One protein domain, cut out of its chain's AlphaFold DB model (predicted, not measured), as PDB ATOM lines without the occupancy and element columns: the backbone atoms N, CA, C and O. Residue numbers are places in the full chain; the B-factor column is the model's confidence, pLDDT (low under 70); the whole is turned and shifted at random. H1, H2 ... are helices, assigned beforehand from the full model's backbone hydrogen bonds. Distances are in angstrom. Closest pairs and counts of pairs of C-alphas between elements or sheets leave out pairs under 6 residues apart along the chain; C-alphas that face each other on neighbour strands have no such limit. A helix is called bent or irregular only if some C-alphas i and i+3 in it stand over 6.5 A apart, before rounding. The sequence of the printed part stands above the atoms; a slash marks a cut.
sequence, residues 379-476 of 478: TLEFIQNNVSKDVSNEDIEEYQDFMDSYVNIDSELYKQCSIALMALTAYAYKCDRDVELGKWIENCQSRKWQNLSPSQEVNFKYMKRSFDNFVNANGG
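AT A GLANCE: This is residues 379 to 476 of the 478 residues of an uncharacterized protein of Lachnospira eligens (UniProt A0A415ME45). A kinked helix, H3, makes the core, and the other four helices pack round it, mostly crossed; H2 and H5 cover opposite sides of it, and H4 folds back along it as a helical hairpin. H1 packs on H3 across from H4. The printed part has 98 residues with five named helices, H1 to H5 in chain order, and no named strand; its class is all helix. It is compact, with a radius of gyration of the C-alphas of 12.4 A and spans of 31 by 29 by 24 A.

HOW THE PARTS SIT: Begin with H3, residues 412 to 430, the hub, which touches four helices. It is irregular, with C-alphas 416 and 419 8.6 A apart, and has a kink of 82 degrees near residue 419. H5, residues 456 to 474, touches residues 417 to 424 of H3 at a steep tilt of 62 degrees, the same way; the closest C-alphas, of Ala 420 and Phe 460, are 4.5 A apart. H2, residues 393 to 406, touches H3 residues 421 to 426, closest at C-alphas Tyr 399 and Thr 425, 5.9 A. H1, residues 379 to 386, touches H3 residues 419 to 426, closest at C-alphas Ile 383 and Ala 423, 5.2 A. H4, residues 434 to 445, forms a hairpin with H3 at a shallow tilt of 19 degrees, opposite ways, closest at C-alphas Ala 428 and Asp 434, 5.2 A. H2 and H5 are apart. Every O i to N i+4 pair is within hydrogen-bond range in H1, H2, H4 and H5, and 13 of 15 in H3.

IN THESE COORDINATES: Find C-alpha 379 at (-37.856, 5.867, 16.541), where H1 begins. H2 is 20.4 A long, H3 25.8 A, H4 16.6 A. H5 runs 26.0 A to C-alpha 474 at (-46.463, 32.059, 5.112).

THE WHOLE: The C-alphas farthest apart, of Asn 393 and Gly 476, are 36.0 A apart. The printed part has no cut, and no link is long. Look for pLDDT under 70 at residue 394 and residues 408 to 410, 445 to 451 and 473 to 476.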
ATOM      1  N   THR A 379     -37.824   4.459  16.959       82.81
ATOM      2  CA  THR A 379     -37.856   5.867  16.541       82.81
ATOM      3  C   THR A 379     -36.626   6.233  15.715       82.81
ATOM      4  O   THR A 379     -36.768   6.843  14.650       82.81
ATOM      5  N   LEU A 380     -35.428   5.831  16.161       84.06
ATOM      6  CA  LEU A 380     -34.187   6.071  15.423       84.06
ATOM      7  C   LEU A 380     -34.249   5.441  14.024       84.06
ATOM      8  O   LEU A 380     -34.030   6.134  13.025       84.06
ATOM      9  N   GLU A 381     -34.607   4.156  13.937       86.12
ATOM     10  CA  GLU A 381     -34.732   3.448  12.656       86.12
ATOM     11  C   GLU A 381     -35.760   4.116  11.734       86.12
ATOM     12  O   GLU A 381     -35.518   4.293  10.535       86.12
ATOM     13  N   PHE A 382     -36.908   4.529  12.281       89.69
ATOM     14  CA  PHE A 382     -37.938   5.211  11.505       89.69
ATOM     15  C   PHE A 382     -37.406   6.503  10.873       89.69
ATOM     16  O   PHE A 382     -37.627   6.749   9.682       89.69
ATOM     17  N   ILE A 383     -36.678   7.319  11.635       89.62
ATOM     18  CA  ILE A 383     -36.139   8.598  11.160       89.62
ATOM     19  C   ILE A 383     -35.014   8.378  10.150       89.62
ATOM     20  O   ILE A 383     -34.983   9.047   9.113       89.62
ATOM     21  N   GLN A 384     -34.132   7.407  10.388       87.44
ATOM     22  CA  GLN A 384     -33.068   7.064   9.447       87.44
ATOM     23  C   GLN A 384     -33.615   6.629   8.084       87.44
ATOM     24  O   GLN A 384     -33.091   7.033   7.040       87.44
ATOM     25  N   ASN A 385     -34.709   5.863   8.090       88.81
ATOM     26  CA  ASN A 385     -35.356   5.369   6.878       88.81
ATOM     27  C   ASN A 385     -36.154   6.445   6.125       88.81
ATOM     28  O   ASN A 385     -36.235   6.395   4.898       88.81
ATOM     29  N   ASN A 386     -36.735   7.420   6.834       87.00
ATOM     30  CA  ASN A 386     -37.652   8.399   6.239       87.00
ATOM     31  C   ASN A 386     -37.047   9.797   6.025       87.00
ATOM     32  O   ASN A 386     -37.579  10.570   5.226       87.00
ATOM     33  N   VAL A 387     -35.961  10.140   6.724       87.44
ATOM     34  CA  VAL A 387     -35.406  11.504   6.764       87.44
ATOM     35  C   VAL A 387     -33.920  11.530   6.414       87.44
ATOM     36  O   VAL A 387     -33.532  12.186   5.436       87.44
ATOM     37  N   SER A 388     -33.068  10.873   7.207       82.50
ATOM     38  CA  SER A 388     -31.615  10.866   6.991       82.50
ATOM     39  C   SER A 388     -30.924   9.735   7.741       82.50
ATOM     40  O   SER A 388     -31.026   9.665   8.959       82.50
ATOM     41  N   LYS A 389     -30.133   8.924   7.031       83.06
ATOM     42  CA  LYS A 389     -29.373   7.808   7.621       83.06
ATOM     43  C   LYS A 389     -28.321   8.235   8.652       83.06
ATOM     44  O   LYS A 389     -27.886   7.402   9.432       83.06
ATOM     45  N   ASP A 390     -27.929   9.506   8.650       78.75
ATOM     46  CA  ASP A 390     -26.876  10.046   9.519       78.75
ATOM     47  C   ASP A 390     -27.376  10.451  10.917       78.75
ATOM     48  O   ASP A 390     -26.569  10.850  11.755       78.75
ATOM     49  N   VAL A 391     -28.689  10.361  11.166       82.25
ATOM     50  CA  VAL A 391     -29.287  10.635  12.481       82.25
ATOM     51  C   VAL A 391     -28.812   9.585  13.485       82.25
ATOM     52  O   VAL A 391     -28.810   8.392  13.175       82.25
ATOM     53  N   SER A 392     -28.429  10.010  14.685       80.56
ATOM     54  CA  SER A 392     -28.036   9.139  15.800       80.56
ATOM     55  C   SER A 392     -28.918   9.358  17.035       80.56
ATOM     56  O   SER A 392     -29.742  10.268  17.054       80.56
ATOM     57  N   ASN A 393     -28.750   8.532  18.075       73.50
ATOM     58  CA  ASN A 393     -29.525   8.640  19.319       73.50
ATOM     59  C   ASN A 393     -29.370  10.008  20.000       73.50
ATOM     60  O   ASN A 393     -30.330  10.526  20.560       73.50
ATOM     61  N   GLU A 394     -28.199  10.628  19.879       67.75
ATOM     62  CA  GLU A 394     -27.943  11.979  20.378       67.75
ATOM     63  C   GLU A 394     -28.845  13.019  19.687       67.75
ATOM     64  O   GLU A 394     -29.403  13.892  20.345       67.75
ATOM     65  N   ASP A 395     -29.062  12.883  18.372       77.88
ATOM     66  CA  ASP A 395     -29.976  13.767  17.640       77.88
ATOM     67  C   ASP A 395     -31.434  13.518  18.057       77.88
ATOM     68  O   ASP A 395     -32.235  14.448  18.091       77.88
ATOM     69  N   ILE A 396     -31.792  12.268  18.387       81.88
ATOM     70  CA  ILE A 396     -33.130  11.919  18.885       81.88
ATOM     71  C   ILE A 396     -33.410  12.648  20.197       81.88
ATOM     72  O   ILE A 396     -34.463  13.268  20.316       81.88
ATOM     73  N   GLU A 397     -32.481  12.638  21.153       74.56
ATOM     74  CA  GLU A 397     -32.647  13.409  22.394       74.56
ATOM     75  C   GLU A 397     -32.866  14.903  22.111       74.56
ATOM     76  O   GLU A 397     -33.767  15.518  22.679       74.56
ATOM     77  N   GLU A 398     -32.094  15.481  21.189       73.75
ATOM     78  CA  GLU A 398     -32.229  16.891  20.807       73.75
ATOM     79  C   GLU A 398     -33.592  17.200  20.171       73.75
ATOM     80  O   GLU A 398     -34.217  18.221  20.477       73.75
ATOM     81  N   TYR A 399     -34.075  16.320  19.292       84.56
ATOM     82  CA  TYR A 399     -35.391  16.464  18.675       84.56
ATOM     83  C   TYR A 399     -36.501  16.359  19.716       84.56
ATOM     84  O   TYR A 399     -37.463  17.126  19.649       84.56
ATOM     85  N   GLN A 400     -36.346  15.471  20.696       82.06
ATOM     86  CA  GLN A 400     -37.283  15.331  21.802       82.06
ATOM     87  C   GLN A 400     -37.328  16.611  22.649       82.06
ATOM     88  O   GLN A 400     -38.411  17.153  22.865       82.06
ATOM     89  N   ASP A 401     -36.172  17.163  23.031       73.75
ATOM     90  CA  ASP A 401     -36.082  18.414  23.798       73.75
ATOM     91  C   ASP A 401     -36.730  19.598  23.065       73.75
ATOM     92  O   ASP A 401     -37.412  20.433  23.680       73.75
ATOM     93  N   PHE A 402     -36.538  19.676  21.742       79.50
ATOM     94  CA  PHE A 402     -37.236  20.645  20.904       79.50
ATOM     95  C   PHE A 402     -38.746  20.413  20.966       79.50
ATOM     96  O   PHE A 402     -39.482  21.333  21.317       79.50
ATOM     97  N   MET A 403     -39.224  19.200  20.670       80.38
ATOM     98  CA  MET A 403     -40.658  18.911  20.674       80.38
ATOM     99  C   MET A 403     -41.304  19.233  22.017       80.38
ATOM    100  O   MET A 403     -42.334  19.900  22.031       80.38
ATOM    101  N   ASP A 404     -40.686  18.849  23.129       75.00
ATOM    102  CA  ASP A 404     -41.209  19.098  24.474       75.00
ATOM    103  C   ASP A 404     -41.255  20.596  24.827       75.00
ATOM    104  O   ASP A 404     -41.948  21.002  25.758       75.00
ATOM    105  N   SER A 405     -40.514  21.438  24.100       72.75
ATOM    106  CA  SER A 405     -40.558  22.896  24.263       72.75
ATOM    107  C   SER A 405     -41.737  23.545  23.530       72.75
ATOM    108  O   SER A 405     -42.135  24.653  23.889       72.75
ATOM    109  N   TYR A 406     -42.299  22.881  22.513       73.31
ATOM    110  CA  TYR A 406     -43.359  23.434  21.661       73.31
ATOM    111  C   TYR A 406     -44.673  22.654  21.725       73.31
ATOM    112  O   TYR A 406     -45.725  23.234  21.463       73.31
ATOM    113  N   VAL A 407     -44.645  21.358  22.041       73.06
ATOM    114  CA  VAL A 407     -45.795  20.447  22.027       73.06
ATOM    115  C   VAL A 407     -46.253  20.138  23.442       73.06
ATOM    116  O   VAL A 407     -45.483  19.662  24.265       73.06
ATOM    117  N   ASN A 408     -47.545  20.336  23.716       69.88
ATOM    118  CA  ASN A 408     -48.131  19.822  24.948       69.88
ATOM    119  C   ASN A 408     -48.189  18.282  24.896       69.88
ATOM    120  O   ASN A 408     -48.896  17.720  24.049       69.88
ATOM    121  N   ILE A 409     -47.484  17.622  25.819       65.38
ATOM    122  CA  ILE A 409     -47.421  16.159  25.953       65.38
ATOM    123  C   ILE A 409     -48.800  15.506  26.119       65.38
ATOM    124  O   ILE A 409     -49.017  14.373  25.687       65.38
ATOM    125  N   ASP A 410     -49.774  16.235  26.672       62.22
ATOM    126  CA  ASP A 410     -51.131  15.729  26.862       62.22
ATOM    127  C   ASP A 410     -51.996  15.806  25.603       62.22
ATOM    128  O   ASP A 410     -53.095  15.238  25.582       62.22
ATOM    129  N   SER A 411     -51.518  16.480  24.553       72.56
ATOM    130  CA  SER A 411     -52.254  16.619  23.302       72.56
ATOM    131  C   SER A 411     -52.416  15.278  22.585       72.56
ATOM    132  O   SER A 411     -51.498  14.458  22.522       72.56
ATOM    133  N   GLU A 412     -53.580  15.079  21.962       72.69
ATOM    134  CA  GLU A 412     -53.851  13.895  21.132       72.69
ATOM    135  C   GLU A 412     -52.833  13.755  19.990       72.69
ATOM    136  O   GLU A 412     -52.452  12.655  19.600       72.69
ATOM    137  N   LEU A 413     -52.347  14.897  19.493       75.50
ATOM    138  CA  LEU A 413     -51.306  14.976  18.480       75.50
ATOM    139  C   LEU A 413     -50.004  14.324  18.968       75.50
ATOM    140  O   LEU A 413     -49.439  13.497  18.258       75.50
ATOM    141  N   TYR A 414     -49.551  14.654  20.179       75.62
ATOM    142  CA  TYR A 414     -48.343  14.068  20.757       75.62
ATOM    143  C   TYR A 414     -48.527  12.576  21.055       75.62
ATOM    144  O   TYR A 414     -47.714  11.749  20.638       75.62
ATOM    145  N   LYS A 415     -49.644  12.216  21.702       75.12
ATOM    146  CA  LYS A 415     -49.953  10.832  22.097       75.12
ATOM    147  C   LYS A 415     -50.033   9.881  20.904       75.12
ATOM    148  O   LYS A 415     -49.514   8.771  20.984       75.12
ATOM    149  N   GLN A 416     -50.637  10.308  19.793       77.25
ATOM    150  CA  GLN A 416     -50.812   9.451  18.616       77.25
ATOM    151  C   GLN A 416     -49.681   9.550  17.586       77.25
ATOM    152  O   GLN A 416     -49.523   8.632  16.783       77.25
ATOM    153  N   CYS A 417     -48.918  10.647  17.548       82.81
ATOM    154  CA  CYS A 417     -47.986  10.926  16.447       82.81
ATOM    155  C   CYS A 417     -46.564  11.285  16.888       82.81
ATOM    156  O   CYS A 417     -45.841  11.895  16.104       82.81
ATOM    157  N   SER A 418     -46.147  10.931  18.106       83.12
ATOM    158  CA  SER A 418     -44.807  11.257  18.625       83.12
ATOM    159  C   SER A 418     -43.670  10.891  17.656       83.12
ATOM    160  O   SER A 418     -42.880  11.765  17.313       83.12
ATOM    161  N   ILE A 419     -43.633   9.671  17.107       87.81
ATOM    162  CA  ILE A 419     -42.609   9.259  16.122       87.81
ATOM    163  C   ILE A 419     -42.677  10.105  14.838       87.81
ATOM    164  O   ILE A 419     -41.652  10.563  14.331       87.81
ATOM    165  N   ALA A 420     -43.875  10.348  14.299       88.88
ATOM    166  CA  ALA A 420     -44.047  11.180  13.108       88.88
ATOM    167  C   ALA A 420     -43.622  12.642  13.339       88.88
ATOM    168  O   ALA A 420     -43.051  13.260  12.438       88.88
ATOM    169  N   LEU A 421     -43.867  13.187  14.534       88.62
ATOM    170  CA  LEU A 421     -43.414  14.518  14.939       88.62
ATOM    171  C   LEU A 421     -41.894  14.563  15.131       88.62
ATOM    172  O   LEU A 421     -41.271  15.534  14.707       88.62
ATOM    173  N   MET A 422     -41.281  13.510  15.676       89.75
ATOM    174  CA  MET A 422     -39.822  13.387  15.776       89.75
ATOM    175  C   MET A 422     -39.175  13.367  14.391       89.75
ATOM    176  O   MET A 422     -38.226  14.103  14.132       89.75
ATOM    177  N   ALA A 423     -39.744  12.604  13.453       91.00
ATOM    178  CA  ALA A 423     -39.301  12.599  12.062       91.00
ATOM    179  C   ALA A 423     -39.514  13.950  11.366       91.00
ATOM    180  O   ALA A 423     -38.672  14.383  10.577       91.00
ATOM    181  N   LEU A 424     -40.610  14.653  11.665       91.75
ATOM    182  CA  LEU A 424     -40.826  16.010  11.166       91.75
ATOM    183  C   LEU A 424     -39.807  16.998  11.743       91.75
ATOM    184  O   LEU A 424     -39.318  17.853  11.007       91.75
ATOM    185  N   THR A 425     -39.458  16.848  13.020       90.19
ATOM    186  CA  THR A 425     -38.425  17.635  13.701       90.19
ATOM    187  C   THR A 425     -37.073  17.407  13.045       90.19
ATOM    188  O   THR A 425     -36.473  18.362  12.552       90.19
ATOM    189  N   ALA A 426     -36.666  16.150  12.873       89.00
ATOM    190  CA  ALA A 426     -35.462  15.784  12.132       89.00
ATOM    191  C   ALA A 426     -35.438  16.388  10.714       89.00
ATOM    192  O   ALA A 426     -34.423  16.930  10.273       89.00
ATOM    193  N   TYR A 427     -36.566  16.335   9.996       89.62
ATOM    194  CA  TYR A 427     -36.690  16.927   8.662       89.62
ATOM    195  C   TYR A 427     -36.534  18.453   8.688       89.62
ATOM    196  O   TYR A 427     -35.817  19.003   7.854       89.62
ATOM    197  N   ALA A 428     -37.167  19.139   9.640       87.88
ATOM    198  CA  ALA A 428     -37.062  20.585   9.768       87.88
ATOM    199  C   ALA A 428     -35.630  21.020  10.099       87.88
ATOM    200  O   ALA A 428     -35.121  21.934   9.455       87.88
ATOM    201  N   TYR A 429     -34.951  20.326  11.015       82.62
ATOM    202  CA  TYR A 429     -33.543  20.584  11.326       82.62
ATOM    203  C   TYR A 429     -32.634  20.361  10.118       82.62
ATOM    204  O   TYR A 429     -31.824  21.226   9.796       82.62
ATOM    205  N   LYS A 430     -32.828  19.258   9.383       81.56
ATOM    206  CA  LYS A 430     -32.100  18.977   8.134       81.56
ATOM    207  C   LYS A 430     -32.273  20.074   7.079       81.56
ATOM    208  O   LYS A 430     -31.401  20.257   6.233       81.56
ATOM    209  N   CYS A 431     -33.407  20.764   7.091       78.69
ATOM    210  CA  CYS A 431     -33.717  21.834   6.151       78.69
ATOM    211  C   CYS A 431     -33.469  23.245   6.707       78.69
ATOM    212  O   CYS A 431     -33.801  24.205   6.006       78.69
ATOM    213  N   ASP A 432     -32.923  23.381   7.921       74.94
ATOM    214  CA  ASP A 432     -32.794  24.653   8.646       74.94
ATOM    215  C   ASP A 432     -34.139  25.408   8.706       74.94
ATOM    216  O   ASP A 432     -34.311  26.511   8.172       74.94
ATOM    217  N   ARG A 433     -35.145  24.722   9.261       81.38
ATOM    218  CA  ARG A 433     -36.547  25.156   9.411       81.38
ATOM    219  C   ARG A 433     -37.116  24.913  10.807       81.38
ATOM    220  O   ARG A 433     -38.334  24.852  10.977       81.38
ATOM    221  N   ASP A 434     -36.262  24.730  11.805       80.19
ATOM    222  CA  ASP A 434     -36.673  24.485  13.190       80.19
ATOM    223  C   ASP A 434     -37.512  25.648  13.759       80.19
ATOM    224  O   ASP A 434     -38.516  25.424  14.434       80.19
ATOM    225  N   VAL A 435     -37.213  26.893  13.373       78.94
ATOM    226  CA  VAL A 435     -38.009  28.072  13.761       78.94
ATOM    227  C   VAL A 435     -39.423  28.042  13.165       78.94
ATOM    228  O   VAL A 435     -40.405  28.309  13.867       78.94
ATOM    229  N   GLU A 436     -39.565  27.738  11.872       83.38
ATOM    230  CA  GLU A 436     -40.883  27.587  11.248       83.38
ATOM    231  C   GLU A 436     -41.650  26.398  11.818       83.38
ATOM    232  O   GLU A 436     -42.876  26.479  11.939       83.38
ATOM    233  N   LEU A 437     -40.953  25.320  12.183       88.00
ATOM    234  CA  LEU A 437     -41.570  24.154  12.799       88.00
ATOM    235  C   LEU A 437     -42.216  24.512  14.137       88.00
ATOM    236  O   LEU A 437     -43.376  24.155  14.339       88.00
ATOM    237  N   GLY A 438     -41.538  25.272  15.003       83.38
ATOM    238  CA  GLY A 438     -42.120  25.728  16.273       83.38
ATOM    239  C   GLY A 438     -43.440  26.484  16.065       83.38
ATOM    240  O   GLY A 438     -44.465  26.145  16.654       83.38
ATOM    241  N   LYS A 439     -43.464  27.425  15.110       84.31
ATOM    242  CA  LYS A 439     -44.684  28.177  14.745       84.31
ATOM    243  C   LYS A 439     -45.774  27.287  14.148       84.31
ATOM    244  O   LYS A 439     -46.964  27.513  14.378       84.31
ATOM    245  N   TRP A 440     -45.390  26.304  13.336       87.94
ATOM    246  CA  TRP A 440     -46.332  25.349  12.762       87.94
ATOM    247  C   TRP A 440     -46.966  24.491  13.853       87.94
ATOM    248  O   TRP A 440     -48.182  24.320  13.841       87.94
ATOM    249  N   ILE A 441     -46.173  24.013  14.814       84.69
ATOM    250  CA  ILE A 441     -46.634  23.238  15.968       84.69
ATOM    251  C   ILE A 441     -47.642  24.051  16.791       84.69
ATOM    252  O   ILE A 441     -48.735  23.554  17.074       84.69
ATOM    253  N   GLU A 442     -47.321  25.308  17.107       80.06
ATOM    254  CA  GLU A 442     -48.228  26.226  17.812       80.06
ATOM    255  C   GLU A 442     -49.548  26.418  17.041       80.06
ATOM    256  O   GLU A 442     -50.640  26.307  17.607       80.06
ATOM    257  N   ASN A 443     -49.476  26.630  15.719       78.50
ATOM    258  CA  ASN A 443     -50.670  26.744  14.878       78.50
ATOM    259  C   ASN A 443     -51.482  25.441  14.858       78.50
ATOM    260  O   ASN A 443     -52.713  25.468  14.877       78.50
ATOM    261  N   CYS A 444     -50.806  24.298  14.834       74.25
ATOM    262  CA  CYS A 444     -51.429  22.986  14.767       74.25
ATOM    263  C   CYS A 444     -52.164  22.618  16.048       74.25
ATOM    264  O   CYS A 444     -53.228  22.015  15.953       74.25
ATOM    265  N   GLN A 445     -51.668  23.021  17.216       66.75
ATOM    266  CA  GLN A 445     -52.361  22.797  18.488       66.75
ATOM    267  C   GLN A 445     -53.660  23.597  18.606       66.75
ATOM    268  O   GLN A 445     -54.592  23.161  19.276       66.75
ATOM    269  N   SER A 446     -53.768  24.724  17.896       64.06
ATOM    270  CA  SER A 446     -55.020  25.485  17.821       64.06
ATOM    271  C   SER A 446     -56.098  24.819  16.945       64.06
ATOM    272  O   SER A 446     -57.275  25.174  17.030       64.06
ATOM    273  N   ARG A 447     -55.727  23.837  16.107       63.81
ATOM    274  CA  ARG A 447     -56.631  23.123  15.192       63.81
ATOM    275  C   ARG A 447     -56.899  21.714  15.722       63.81
ATOM    276  O   ARG A 447     -55.975  20.959  15.996       63.81
ATOM    277  N   LYS A 448     -58.166  21.301  15.821       60.44
ATOM    278  CA  LYS A 448     -58.495  19.899  16.132       60.44
ATOM    279  C   LYS A 448     -58.077  19.008  14.956       60.44
ATOM    280  O   LYS A 448     -58.722  19.044  13.910       60.44
ATOM    281  N   TRP A 449     -57.023  18.214  15.127       63.84
ATOM    282  CA  TRP A 449     -56.625  17.194  14.158       63.84
ATOM    283  C   TRP A 449     -57.664  16.073  14.160       63.84
ATOM    284  O   TRP A 449     -57.770  15.309  15.114       63.84
ATOM    285  N   GLN A 450     -58.470  16.011  13.106       59.78
ATOM    286  CA  GLN A 450     -59.404  14.914  12.879       59.78
ATOM    287  C   GLN A 450     -58.756  13.925  11.906       59.78
ATOM    288  O   GLN A 450     -58.176  14.348  10.907       59.78
ATOM    289  N   ASN A 451     -58.894  12.623  12.173       67.31
ATOM    290  CA  ASN A 451     -58.436  11.521  11.312       67.31
ATOM    291  C   ASN A 451     -56.910  11.291  11.272       67.31
ATOM    292  O   ASN A 451     -56.333  11.134  10.195       67.31
ATOM    293  N   LEU A 452     -56.254  11.241  12.435       76.88
ATOM    294  CA  LEU A 452     -54.883  10.729  12.536       76.88
ATOM    295  C   LEU A 452     -54.856   9.229  12.187       76.88
ATOM    296  O   LEU A 452     -55.753   8.470  12.559       76.88
ATOM    297  N   SER A 453     -53.855   8.810  11.412       81.81
ATOM    298  CA  SER A 453     -53.696   7.418  10.992       81.81
ATOM    299  C   SER A 453     -53.044   6.592  12.106       81.81
ATOM    300  O   SER A 453     -52.176   7.106  12.807       81.81
ATOM    301  N   PRO A 454     -53.337   5.287  12.217       81.19
ATOM    302  CA  PRO A 454     -52.514   4.374  13.011       81.19
ATOM    303  C   PRO A 454     -51.070   4.241  12.488       81.19
ATOM    304  O   PRO A 454     -50.196   3.771  13.208       81.19
ATOM    305  N   SER A 455     -50.802   4.624  11.231       86.12
ATOM    306  CA  SER A 455     -49.470   4.547  10.621       86.12
ATOM    307  C   SER A 455     -48.683   5.845  10.809       86.12
ATOM    308  O   SER A 455     -49.043   6.889  10.254       86.12
ATOM    309  N   GLN A 456     -47.543   5.756  11.503       88.06
ATOM    310  CA  GLN A 456     -46.603   6.874  11.652       88.06
ATOM    311  C   GLN A 456     -46.055   7.357  10.304       88.06
ATOM    312  O   GLN A 456     -45.843   8.550  10.128       88.06
ATOM    313  N   GLU A 457     -45.892   6.475   9.314       87.44
ATOM    314  CA  GLU A 457     -45.436   6.856   7.970       87.44
ATOM    315  C   GLU A 457     -46.465   7.732   7.242       87.44
ATOM    316  O   GLU A 457     -46.116   8.741   6.621       87.44
ATOM    317  N   VAL A 458     -47.752   7.381   7.347       88.19
ATOM    318  CA  VAL A 458     -48.848   8.181   6.780       88.19
ATOM    319  C   VAL A 458     -48.942   9.527   7.491       88.19
ATOM    320  O   VAL A 458     -49.017  10.564   6.824       88.19
ATOM    321  N   ASN A 459     -48.880   9.520   8.826       89.44
ATOM    322  CA  ASN A 459     -48.896  10.741   9.629       89.44
ATOM    323  C   ASN A 459     -47.713  11.643   9.278       89.44
ATOM    324  O   ASN A 459     -47.926  12.813   8.974       89.44
ATOM    325  N   PHE A 460     -46.494  11.103   9.207       92.25
ATOM    326  CA  PHE A 460     -45.296  11.851   8.834       92.25
ATOM    327  C   PHE A 460     -45.436  12.484   7.447       92.25
ATOM    328  O   PHE A 460     -45.236  13.687   7.307       92.25
ATOM    329  N   LYS A 461     -45.849  11.727   6.420       89.44
ATOM    330  CA  LYS A 461     -46.040  12.272   5.060       89.44
ATOM    331  C   LYS A 461     -47.082  13.391   5.031       89.44
ATOM    332  O   LYS A 461     -46.878  14.405   4.359       89.44
ATOM    333  N   TYR A 462     -48.190  13.219   5.749       88.62
ATOM    334  CA  TYR A 462     -49.239  14.232   5.833       88.62
ATOM    335  C   TYR A 462     -48.759  15.485   6.574       88.62
ATOM    336  O   TYR A 462     -48.917  16.596   6.066       88.62
ATOM    337  N   MET A 463     -48.136  15.314   7.742       89.88
ATOM    338  CA  MET A 463     -47.598  16.405   8.551       89.88
ATOM    339  C   MET A 463     -46.501  17.155   7.810       89.88
ATOM    340  O   MET A 463     -46.556  18.375   7.745       89.88
ATOM    341  N   LYS A 464     -45.582  16.445   7.151       91.94
ATOM    342  CA  LYS A 464     -44.557  17.036   6.290       91.94
ATOM    343  C   LYS A 464     -45.180  17.882   5.186       91.94
ATOM    344  O   LYS A 464     -44.781  19.022   5.001       91.94
ATOM    345  N   ARG A 465     -46.194  17.371   4.479       88.81
ATOM    346  CA  ARG A 465     -46.896  18.147   3.444       88.81
ATOM    347  C   ARG A 465     -47.612  19.366   4.030       88.81
ATOM    348  O   ARG A 465     -47.595  20.427   3.416       88.81
ATOM    349  N   SER A 466     -48.250  19.218   5.189       88.50
ATOM    350  CA  SER A 466     -48.897  20.321   5.912       88.50
ATOM    351  C   SER A 466     -47.883  21.391   6.319       88.50
ATOM    352  O   SER A 466     -48.127  22.579   6.121       88.50
ATOM    353  N   PHE A 467     -46.726  20.969   6.820       89.75
ATOM    354  CA  PHE A 467     -45.619  21.830   7.199       89.75
ATOM    355  C   PHE A 467     -45.006  22.538   5.989       89.75
ATOM    356  O   PHE A 467     -44.942  23.762   5.979       89.75
ATOM    357  N   ASP A 468     -44.666  21.805   4.926       86.12
ATOM    358  CA  ASP A 468     -44.172  22.376   3.669       86.12
ATOM    359  C   ASP A 468     -45.184  23.400   3.110       86.12
ATOM    360  O   ASP A 468     -44.809  24.491   2.688       86.12
ATOM    361  N   ASN A 469     -46.490  23.102   3.168       85.56
ATOM    362  CA  ASN A 469     -47.543  24.042   2.777       85.56
ATOM    363  C   ASN A 469     -47.613  25.269   3.688       85.56
ATOM    364  O   ASN A 469     -47.863  26.357   3.189       85.56
ATOM    365  N   PHE A 470     -47.427  25.123   4.998       84.75
ATOM    366  CA  PHE A 470     -47.399  26.244   5.938       84.75
ATOM    367  C   PHE A 470     -46.198  27.154   5.687       84.75
ATOM    368  O   PHE A 470     -46.361  28.373   5.647       84.75
ATOM    369  N   VAL A 471     -45.024  26.569   5.452       80.69
ATOM    370  CA  VAL A 471     -43.817  27.298   5.047       80.69
ATOM    371  C   VAL A 471     -44.077  28.040   3.730       80.69
ATOM    372  O   VAL A 471     -43.805  29.233   3.632       80.69
ATOM    373  N   ASN A 472     -44.705  27.385   2.749       76.94
ATOM    374  CA  ASN A 472     -45.041  28.002   1.463       76.94
ATOM    375  C   ASN A 472     -46.145  29.072   1.565       76.94
ATOM    376  O   ASN A 472     -46.079  30.077   0.868       76.94
ATOM    377  N   ALA A 473     -47.156  28.886   2.417       68.50
ATOM    378  CA  ALA A 473     -48.284  29.806   2.580       68.50
ATOM    379  C   ALA A 473     -47.907  31.048   3.399       68.50
ATOM    380  O   ALA A 473     -48.335  32.146   3.059       68.50
ATOM    381  N   ASN A 474     -47.050  30.910   4.412       54.84
ATOM    382  CA  ASN A 474     -46.463  32.059   5.112       54.84
ATOM    383  C   ASN A 474     -45.343  32.740   4.304       54.84
ATOM    384  O   ASN A 474     -45.009  33.893   4.581       54.84
ATOM    385  N   GLY A 475     -44.826  32.059   3.278       45.34
ATOM    386  CA  GLY A 475     -44.049  32.655   2.191       45.34
ATOM    387  C   GLY A 475     -44.897  33.234   1.046       45.34
ATOM    388  O   GLY A 475     -44.342  33.908   0.186       45.34
ATOM    389  N   GLY A 476     -46.214  32.977   1.023       30.02
ATOM    390  CA  GLY A 476     -47.150  33.356  -0.048       30.02
ATOM    391  C   GLY A 476     -48.239  34.354   0.363       30.02
ATOM    392  O   GLY A 476     -48.909  34.920  -0.496       30.02
TER     393      GLY A 476